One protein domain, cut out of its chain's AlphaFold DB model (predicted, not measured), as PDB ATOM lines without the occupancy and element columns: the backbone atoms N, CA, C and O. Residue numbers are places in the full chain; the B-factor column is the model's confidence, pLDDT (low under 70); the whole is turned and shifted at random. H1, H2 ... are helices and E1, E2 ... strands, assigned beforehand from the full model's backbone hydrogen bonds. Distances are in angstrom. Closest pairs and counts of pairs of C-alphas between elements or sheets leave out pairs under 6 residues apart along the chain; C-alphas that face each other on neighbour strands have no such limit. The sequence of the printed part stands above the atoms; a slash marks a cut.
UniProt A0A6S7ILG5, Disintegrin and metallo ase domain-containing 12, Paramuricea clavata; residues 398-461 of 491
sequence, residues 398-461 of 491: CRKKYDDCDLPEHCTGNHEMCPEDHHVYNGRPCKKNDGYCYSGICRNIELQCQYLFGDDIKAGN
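Overview. This is residues 398 to 461 of the 491 residues of the protein "Disintegrin and metallo ase domain-containing 12" of Paramuricea clavata (UniProt A0A6S7ILG5). This is a rod with little regular structure: of residues 398 to 434, which have no named element, the first part makes a long looped arm with Asn 414 at one end of the rod, while residues 429 to 430 pair beside E1; the small hairpin of E1 and E2 lies in the middle, and H1 and the tail from 454 to 461 make the other end. The printed part has 64 residues, 16 in named elements, ordered E1, E2, H1; the class is mixed. It is loose, with a radius of gyration of the C-alphas of 14.6 A and spans of 51 by 24 by 15 A.

Arrangement. Past the arm, look at residues 429 to 430, which pair antiparallel with residues 435 to 436 of E1, residues 435 to 438. E2, residues 441 to 443, forms an antiparallel hairpin with E1 at 137 degrees; find N 438 and O 441 at 2.9 A, within hydrogen-bond range. In H1, residues 445 to 453, every O i to N i+4 pair is within range. The closest C-alphas of E1 and H1, Gly 435 and Ile 445, are 7.9 A apart.

Along the chain. Find C-alpha 435 at (-30.840, 1.264, -45.259); E1 runs 9.4 A from there. E2 spans 6.1 A. H1 runs 12.1 A to C-alpha 453 at (-44.320, 4.868, -57.995).

Size, cuts and confidence. The C-alphas farthest apart, Asn 414 and Asn 461, are 51.5 A apart. Both links are tight, and the printed part has no cut. Look for pLDDT under 70 at residues 451 to 452.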
ATOM      1  N   CYS A 398     -44.046 -21.468 -40.565       87.00
ATOM      2  CA  CYS A 398     -45.376 -20.879 -40.751       87.00
ATOM      3  C   CYS A 398     -45.288 -19.491 -41.370       87.00
ATOM      4  O   CYS A 398     -45.968 -19.225 -42.358       87.00
ATOM      5  N   ARG A 399     -44.355 -18.656 -40.902       84.69
ATOM      6  CA  ARG A 399     -44.107 -17.337 -41.481       84.69
ATOM      7  C   ARG A 399     -42.675 -17.243 -41.980       84.69
ATOM      8  O   ARG A 399     -41.707 -17.560 -41.298       84.69
ATOM      9  N   LYS A 400     -42.532 -16.849 -43.241       82.19
ATOM     10  CA  LYS A 400     -41.221 -16.591 -43.843       82.19
ATOM     11  C   LYS A 400     -40.829 -15.158 -43.538       82.19
ATOM     12  O   LYS A 400     -41.661 -14.274 -43.715       82.19
ATOM     13  N   LYS A 401     -39.548 -14.937 -43.241       82.19
ATOM     14  CA  LYS A 401     -38.998 -13.583 -43.216       82.19
ATOM     15  C   LYS A 401     -39.239 -12.871 -44.549       82.19
ATOM     16  O   LYS A 401     -39.017 -13.451 -45.619       82.19
ATOM     17  N   TYR A 402     -39.662 -11.619 -44.471       74.25
ATOM     18  CA  TYR A 402     -39.887 -10.751 -45.618       74.25
ATOM     19  C   TYR A 402     -38.581 -10.220 -46.221       74.25
ATOM     20  O   TYR A 402     -38.306 -10.398 -47.414       74.25
ATOM     21  N   ASP A 403     -37.751  -9.598 -45.387       77.19
ATOM     22  CA  ASP A 403     -36.491  -8.982 -45.784       77.19
ATOM     23  C   ASP A 403     -35.365  -9.296 -44.779       77.19
ATOM     24  O   ASP A 403     -35.407 -10.291 -44.051       77.19
ATOM     25  N   ASP A 404     -34.295  -8.502 -44.807       85.31
ATOM     26  CA  ASP A 404     -33.150  -8.664 -43.905       85.31
ATOM     27  C   ASP A 404     -33.447  -8.188 -42.465       85.31
ATOM     28  O   ASP A 404     -32.648  -8.443 -41.561       85.31
ATOM     29  N   CYS A 405     -34.573  -7.501 -42.265       87.12
ATOM     30  CA  CYS A 405     -35.040  -6.919 -41.012       87.12
ATOM     31  C   CYS A 405     -36.128  -7.741 -40.321       87.12
ATOM     32  O   CYS A 405     -36.492  -7.433 -39.188       87.12
ATOM     33  N   ASP A 406     -36.592  -8.804 -40.962       84.25
ATOM     34  CA  ASP A 406     -37.641  -9.686 -40.472       84.25
ATOM     35  C   ASP A 406     -37.065 -11.065 -40.100       84.25
ATOM     36  O   ASP A 406     -36.069 -11.519 -40.686       84.25
ATOM     37  N   LEU A 407     -37.664 -11.741 -39.119       87.81
ATOM     38  CA  LEU A 407     -37.290 -13.108 -38.742       87.81
ATOM     39  C   LEU A 407     -38.322 -14.113 -39.283       87.81
ATOM     40  O   LEU A 407     -39.397 -13.727 -39.716       87.81
ATOM     41  N   PRO A 408     -37.967 -15.399 -39.428       89.81
ATOM     42  CA  PRO A 408     -38.935 -16.440 -39.753       89.81
ATOM     43  C   PRO A 408     -39.476 -17.129 -38.494       89.81
ATOM     44  O   PRO A 408     -38.705 -17.506 -37.606       89.81
ATOM     45  N   GLU A 409     -40.767 -17.436 -38.486       89.31
ATOM     46  CA  GLU A 409     -41.461 -18.120 -37.397       89.31
ATOM     47  C   GLU A 409     -41.847 -19.522 -37.820       89.31
ATOM     48  O   GLU A 409     -42.172 -19.839 -38.973       89.31
ATOM     49  N   HIS A 410     -41.806 -20.389 -36.825       92.06
ATOM     50  CA  HIS A 410     -42.004 -21.806 -36.993       92.06
ATOM     51  C   HIS A 410     -43.064 -22.260 -36.008       92.06
ATOM     52  O   HIS A 410     -43.063 -21.840 -34.852       92.06
ATOM     53  N   CYS A 411     -43.925 -23.164 -36.457       93.06
ATOM     54  CA  CYS A 411     -44.957 -23.752 -35.631       93.06
ATOM     55  C   CYS A 411     -44.350 -24.365 -34.375       93.06
ATOM     56  O   CYS A 411     -43.347 -25.087 -34.425       93.06
ATOM     57  N   THR A 412     -44.999 -24.121 -33.247       92.06
ATOM     58  CA  THR A 412     -44.658 -24.736 -31.962       92.06
ATOM     59  C   THR A 412     -44.999 -26.226 -31.940       92.06
ATOM     60  O   THR A 412     -44.373 -26.991 -31.206       92.06
ATOM     61  N   GLY A 413     -45.945 -26.647 -32.788       92.38
ATOM     62  CA  GLY A 413     -46.457 -28.014 -32.885       92.38
ATOM     63  C   GLY A 413     -47.620 -28.323 -31.944       92.38
ATOM     64  O   GLY A 413     -48.110 -29.445 -31.948       92.38
ATOM     65  N   ASN A 414     -48.046 -27.352 -31.138       91.25
ATOM     66  CA  ASN A 414     -49.136 -27.486 -30.170       91.25
ATOM     67  C   ASN A 414     -50.173 -26.353 -30.267       91.25
ATOM     68  O   ASN A 414     -51.061 -26.294 -29.427       91.25
ATOM     69  N   HIS A 415     -50.039 -25.458 -31.247       87.75
ATOM     70  CA  HIS A 415     -50.937 -24.330 -31.472       87.75
ATOM     71  C   HIS A 415     -51.162 -24.138 -32.977       87.75
ATOM     72  O   HIS A 415     -50.258 -24.413 -33.774       87.75
ATOM     73  N   GLU A 416     -52.366 -23.711 -33.359       88.19
ATOM     74  CA  GLU A 416     -52.788 -23.578 -34.760       88.19
ATOM     75  C   GLU A 416     -52.398 -22.238 -35.398       88.19
ATOM     76  O   GLU A 416     -52.131 -22.175 -36.600       88.19
ATOM     77  N   MET A 417     -52.255 -21.197 -34.578       84.25
ATOM     78  CA  MET A 417     -51.674 -19.913 -34.977       84.25
ATOM     79  C   MET A 417     -50.145 -19.979 -35.038       84.25
ATOM     80  O   MET A 417     -49.498 -20.682 -34.253       84.25
ATOM     81  N   CYS A 418     -49.563 -19.232 -35.976       84.94
ATOM     82  CA  CYS A 418     -48.125 -18.985 -35.980       84.94
ATOM     83  C   CYS A 418     -47.756 -18.137 -34.744       84.94
ATOM     84  O   CYS A 418     -48.555 -17.293 -34.345       84.94
ATOM     85  N   PRO A 419     -46.587 -18.352 -34.115       85.75
ATOM     86  CA  PRO A 419     -46.130 -17.506 -33.009       85.75
ATOM     87  C   PRO A 419     -46.062 -16.020 -33.373       85.75
ATOM     88  O   PRO A 419     -45.985 -15.689 -34.557       85.75
ATOM     89  N   GLU A 420     -46.012 -15.160 -32.347       78.12
ATOM     90  CA  GLU A 420     -45.831 -13.709 -32.494       78.12
ATOM     91  C   GLU A 420     -44.717 -13.368 -33.497       78.12
ATOM     92  O   GLU A 420     -43.639 -13.973 -33.497       78.12
ATOM     93  N   ASP A 421     -44.992 -12.379 -34.351       76.06
ATOM     94  CA  ASP A 421     -44.042 -11.881 -35.340       76.06
ATOM     95  C   ASP A 421     -42.872 -11.197 -34.627       76.06
ATOM     96  O   ASP A 421     -43.015 -10.147 -33.991       76.06
ATOM     97  N   HIS A 422     -41.689 -11.797 -34.739       83.50
ATOM     98  CA  HIS A 422     -40.470 -11.196 -34.243       83.50
ATOM     99  C   HIS A 422     -39.657 -10.623 -35.389       83.50
ATOM    100  O   HIS A 422     -39.480 -11.208 -36.457       83.50
ATOM    101  N   HIS A 423     -39.043  -9.482 -35.116       83.69
ATOM    102  CA  HIS A 423     -38.216  -8.813 -36.091       83.69
ATOM    103  C   HIS A 423     -36.847  -8.446 -35.535       83.69
ATOM    104  O   HIS A 423     -36.580  -8.427 -34.332       83.69
ATOM    105  N   VAL A 424     -35.945  -8.127 -36.452       89.19
ATOM    106  CA  VAL A 424     -34.617  -7.634 -36.119       89.19
ATOM    107  C   VAL A 424     -34.734  -6.283 -35.401       89.19
ATOM    108  O   VAL A 424     -35.611  -5.471 -35.699       89.19
ATOM    109  N   TYR A 425     -33.839  -6.034 -34.445       86.75
ATOM    110  CA  TYR A 425     -33.798  -4.783 -33.692       86.75
ATOM    111  C   TYR A 425     -33.579  -3.555 -34.598       86.75
ATOM    112  O   TYR A 425     -32.878  -3.606 -35.615       86.75
ATOM    113  N   ASN A 426     -34.165  -2.425 -34.193       87.69
ATOM    114  CA  ASN A 426     -34.080  -1.167 -34.932       87.69
ATOM    115  C   ASN A 426     -32.627  -0.678 -35.051       87.69
ATOM    116  O   ASN A 426     -31.866  -0.724 -34.086       87.69
ATOM    117  N   GLY A 427     -32.256  -0.173 -36.227       90.19
ATOM    118  CA  GLY A 427     -30.924   0.366 -36.512       90.19
ATOM    119  C   GLY A 427     -29.922  -0.641 -37.081       90.19
ATOM    120  O   GLY A 427     -28.800  -0.252 -37.397       90.19
ATOM    121  N   ARG A 428     -30.286  -1.920 -37.269       92.69
ATOM    122  CA  ARG A 428     -29.421  -2.854 -38.008       92.69
ATOM    123  C   ARG A 428     -29.357  -2.454 -39.492       92.69
ATOM    124  O   ARG A 428     -30.416  -2.253 -40.087       92.69
ATOM    125  N   PRO A 429     -28.167  -2.379 -40.113       92.00
ATOM    126  CA  PRO A 429     -28.059  -2.154 -41.550       92.00
ATOM    127  C   PRO A 429     -28.737  -3.267 -42.361       92.00
ATOM    128  O   PRO A 429     -28.603  -4.450 -42.043       92.00
ATOM    129  N   CYS A 430     -29.432  -2.891 -43.430       88.81
ATOM    130  CA  CYS A 430     -30.109  -3.793 -44.364       88.81
ATOM    131  C   CYS A 430     -29.808  -3.392 -45.815       88.81
ATOM    132  O   CYS A 430     -29.178  -2.360 -46.053       88.81
ATOM    133  N   LYS A 431     -30.182  -4.229 -46.798       83.62
ATOM    134  CA  LYS A 431     -29.967  -3.938 -48.233       83.62
ATOM    135  C   LYS A 431     -28.522  -3.523 -48.561       83.62
ATOM    136  O   LYS A 431     -28.276  -2.494 -49.171       83.62
ATOM    137  N   LYS A 432     -27.542  -4.347 -48.166       81.25
ATOM    138  CA  LYS A 432     -26.103  -4.068 -48.376       81.25
ATOM    139  C   LYS A 432     -25.650  -2.702 -47.814       81.25
ATOM    140  O   LYS A 432     -24.821  -2.041 -48.427       81.25
ATOM    141  N   ASN A 433     -26.156  -2.330 -46.635       76.38
ATOM    142  CA  ASN A 433     -25.884  -1.067 -45.927       76.38
ATOM    143  C   ASN A 433     -26.482   0.193 -46.573       76.38
ATOM    144  O   ASN A 433     -26.061   1.294 -46.237       76.38
ATOM    145  N   ASP A 434     -27.476   0.044 -47.446       83.56
ATOM    146  CA  ASP A 434     -28.198   1.167 -48.059       83.56
ATOM    147  C   ASP A 434     -29.482   1.541 -47.284       83.56
ATOM    148  O   ASP A 434     -30.323   2.315 -47.728       83.56
ATOM    149  N   GLY A 435     -29.690   0.964 -46.103       88.62
ATOM    150  CA  GLY A 435     -30.840   1.264 -45.259       88.62
ATOM    151  C   GLY A 435     -30.684   0.699 -43.858       88.62
ATOM    152  O   GLY A 435     -29.731  -0.027 -43.566       88.62
ATOM    153  N   TYR A 436     -31.655   1.007 -43.001       91.00
ATOM    154  CA  TYR A 436     -31.696   0.517 -41.626       91.00
ATOM    155  C   TYR A 436     -33.042  -0.123 -41.307       91.00
ATOM    156  O   TYR A 436     -34.098   0.358 -41.723       91.00
ATOM    157  N   CYS A 437     -33.002  -1.203 -40.534       89.25
ATOM    158  CA  CYS A 437     -34.191  -1.854 -40.014       89.25
ATOM    159  C   CYS A 437     -34.928  -0.926 -39.055       89.25
ATOM    160  O   CYS A 437     -34.326  -0.365 -38.137       89.25
ATOM    161  N   TYR A 438     -36.235  -0.786 -39.250       82.19
ATOM    162  CA  TYR A 438     -37.099  -0.068 -38.325       82.19
ATOM    163  C   TYR A 438     -38.493  -0.694 -38.312       82.19
ATOM    164  O   TYR A 438     -39.211  -0.616 -39.314       82.19
ATOM    165  N   SER A 439     -38.853  -1.290 -37.171       76.50
ATOM    166  CA  SER A 439     -40.096  -2.043 -36.955       76.50
ATOM    167  C   SER A 439     -40.285  -3.128 -38.016       76.50
ATOM    168  O   SER A 439     -41.214  -3.071 -38.811       76.50
ATOM    169  N   GLY A 440     -39.304  -4.031 -38.109       77.69
ATOM    170  CA  GLY A 440     -39.317  -5.191 -39.010       77.69
ATOM    171  C   GLY A 440     -39.193  -4.930 -40.505       77.69
ATOM    172  O   GLY A 440     -39.105  -5.880 -41.272       77.69
ATOM    173  N   ILE A 441     -39.100  -3.668 -40.926       79.38
ATOM    174  CA  ILE A 441     -38.995  -3.297 -42.339       79.38
ATOM    175  C   ILE A 441     -37.671  -2.580 -42.591       79.38
ATOM    176  O   ILE A 441     -37.283  -1.673 -41.846       79.38
ATOM    177  N   CYS A 442     -36.991  -2.945 -43.674       85.19
ATOM    178  CA  CYS A 442     -35.830  -2.214 -44.163       85.19
ATOM    179  C   CYS A 442     -36.243  -0.843 -44.716       85.19
ATOM    180  O   CYS A 442     -36.854  -0.738 -45.782       85.19
ATOM    181  N   ARG A 443     -35.896   0.235 -44.003       85.06
ATOM    182  CA  ARG A 443     -36.150   1.608 -44.452       85.06
ATOM    183  C   ARG A 443     -35.026   2.060 -45.377       85.06
ATOM    184  O   ARG A 443     -33.896   2.266 -44.938       85.06
ATOM    185  N   ASN A 444     -35.365   2.216 -46.652       86.69
ATOM    186  CA  ASN A 444     -34.499   2.697 -47.723       86.69
ATOM    187  C   ASN A 444     -35.324   3.598 -48.660       86.69
ATOM    188  O   ASN A 444     -36.487   3.300 -48.942       86.69
ATOM    189  N   ILE A 445     -34.731   4.707 -49.111       86.69
ATOM    190  CA  ILE A 445     -35.428   5.731 -49.908       86.69
ATOM    191  C   ILE A 445     -35.839   5.174 -51.276       86.69
ATOM    192  O   ILE A 445     -36.959   5.412 -51.723       86.69
ATOM    193  N   GLU A 446     -34.973   4.394 -51.927       85.50
ATOM    194  CA  GLU A 446     -35.272   3.804 -53.235       85.50
ATOM    195  C   GLU A 446     -36.428   2.798 -53.150       85.50
ATOM    196  O   GLU A 446     -37.364   2.892 -53.940       85.50
ATOM    197  N   LEU A 447     -36.443   1.919 -52.143       79.06
ATOM    198  CA  LEU A 447     -37.564   1.007 -51.886       79.06
ATOM    199  C   LEU A 447     -38.873   1.762 -51.635       79.06
ATOM    200  O   LEU A 447     -39.930   1.335 -52.098       79.06
ATOM    201  N   GLN A 448     -38.817   2.885 -50.914       80.50
ATOM    202  CA  GLN A 448     -39.995   3.720 -50.695       80.50
ATOM    203  C   GLN A 448     -40.508   4.310 -52.017       80.50
ATOM    204  O   GLN A 448     -41.713   4.301 -52.260       80.50
ATOM    205  N   CYS A 449     -39.614   4.782 -52.891       82.62
ATOM    206  CA  CYS A 449     -39.983   5.262 -54.220       82.62
ATOM    207  C   CYS A 449     -40.562   4.145 -55.097       82.62
ATOM    208  O   CYS A 449     -41.596   4.360 -55.725       82.62
ATOM    209  N   GLN A 450     -39.949   2.960 -55.107       79.06
ATOM    210  CA  GLN A 450     -40.425   1.813 -55.884       79.06
ATOM    211  C   GLN A 450     -41.828   1.386 -55.461       79.06
ATOM    212  O   GLN A 450     -42.699   1.164 -56.294       79.06
ATOM    213  N   TYR A 451     -42.091   1.368 -54.156       66.94
ATOM    214  CA  TYR A 451     -43.420   1.061 -53.642       66.94
ATOM    215  C   TYR A 451     -44.470   2.109 -54.047       66.94
ATOM    216  O   TYR A 451     -45.590   1.761 -54.417       66.94
ATOM    217  N   LEU A 452     -44.123   3.397 -53.966       67.75
ATOM    218  CA  LEU A 452     -45.057   4.491 -54.251       67.75
ATOM    219  C   LEU A 452     -45.322   4.687 -55.748       67.75
ATOM    220  O   LEU A 452     -46.428   5.076 -56.124       67.75
ATOM    221  N   PHE A 453     -44.313   4.461 -56.589       75.56
ATOM    222  CA  PHE A 453     -44.320   4.868 -57.995       75.56
ATOM    223  C   PHE A 453     -44.113   3.707 -58.986       75.56
ATOM    224  O   PHE A 453     -44.298   3.911 -60.183       75.56
ATOM    225  N   GLY A 454     -43.776   2.505 -58.510       70.62
ATOM    226  CA  GLY A 454     -43.536   1.302 -59.314       70.62
ATOM    227  C   GLY A 454     -42.084   0.812 -59.271       70.62
ATOM    228  O   GLY A 454     -41.157   1.584 -59.041       70.62
ATOM    229  N   ASP A 455     -41.881  -0.481 -59.527       71.50
ATOM    230  CA  ASP A 455     -40.607  -1.186 -59.306       71.50
ATOM    231  C   ASP A 455     -39.402  -0.622 -60.089       71.50
ATOM    232  O   ASP A 455     -38.262  -0.762 -59.648       71.50
ATOM    233  N   ASP A 456     -39.633   0.050 -61.223       82.69
ATOM    234  CA  ASP A 456     -38.579   0.614 -62.084       82.69
ATOM    235  C   ASP A 456     -38.105   2.018 -61.651       82.69
ATOM    236  O   ASP A 456     -37.293   2.659 -62.327       82.69
ATOM    237  N   ILE A 457     -38.608   2.522 -60.523       87.75
ATOM    238  CA  ILE A 457     -38.321   3.872 -60.040       87.75
ATOM    239  C   ILE A 457     -37.073   3.880 -59.155       87.75
ATOM    240  O   ILE A 457     -36.824   2.972 -58.365       87.75
ATOM    241  N   LYS A 458     -36.277   4.944 -59.285       88.75
ATOM    242  CA  LYS A 458     -35.102   5.203 -58.448       88.75
ATOM    243  C   LYS A 458     -35.348   6.371 -57.510       88.75
ATOM    244  O   LYS A 458     -36.152   7.256 -57.810       88.75
ATOM    245  N   ALA A 459     -34.619   6.385 -56.399       86.88
ATOM    246  CA  ALA A 459     -34.573   7.557 -55.537       86.88
ATOM    247  C   ALA A 459     -34.090   8.790 -56.325       86.88
ATOM    248  O   ALA A 459     -33.281   8.691 -57.252       86.88
ATOM    249  N   GLY A 460     -34.606   9.962 -55.948       85.69
ATOM    250  CA  GLY A 460     -34.106  11.233 -56.469       85.69
ATOM    251  C   GLY A 460     -32.634  11.441 -56.108       85.69
ATOM    252  O   GLY A 460     -32.130  10.857 -55.156       85.69
ATOM    253  N   ASN A 461     -31.941  12.288 -56.867       89.50
ATOM    254  CA  ASN A 461     -30.575  12.690 -56.536       89.50
ATOM    255  C   ASN A 461     -30.552  13.486 -55.215       89.50
ATOM    256  O   ASN A 461     -31.497  14.230 -54.952       89.50
TER     257      ASN A 461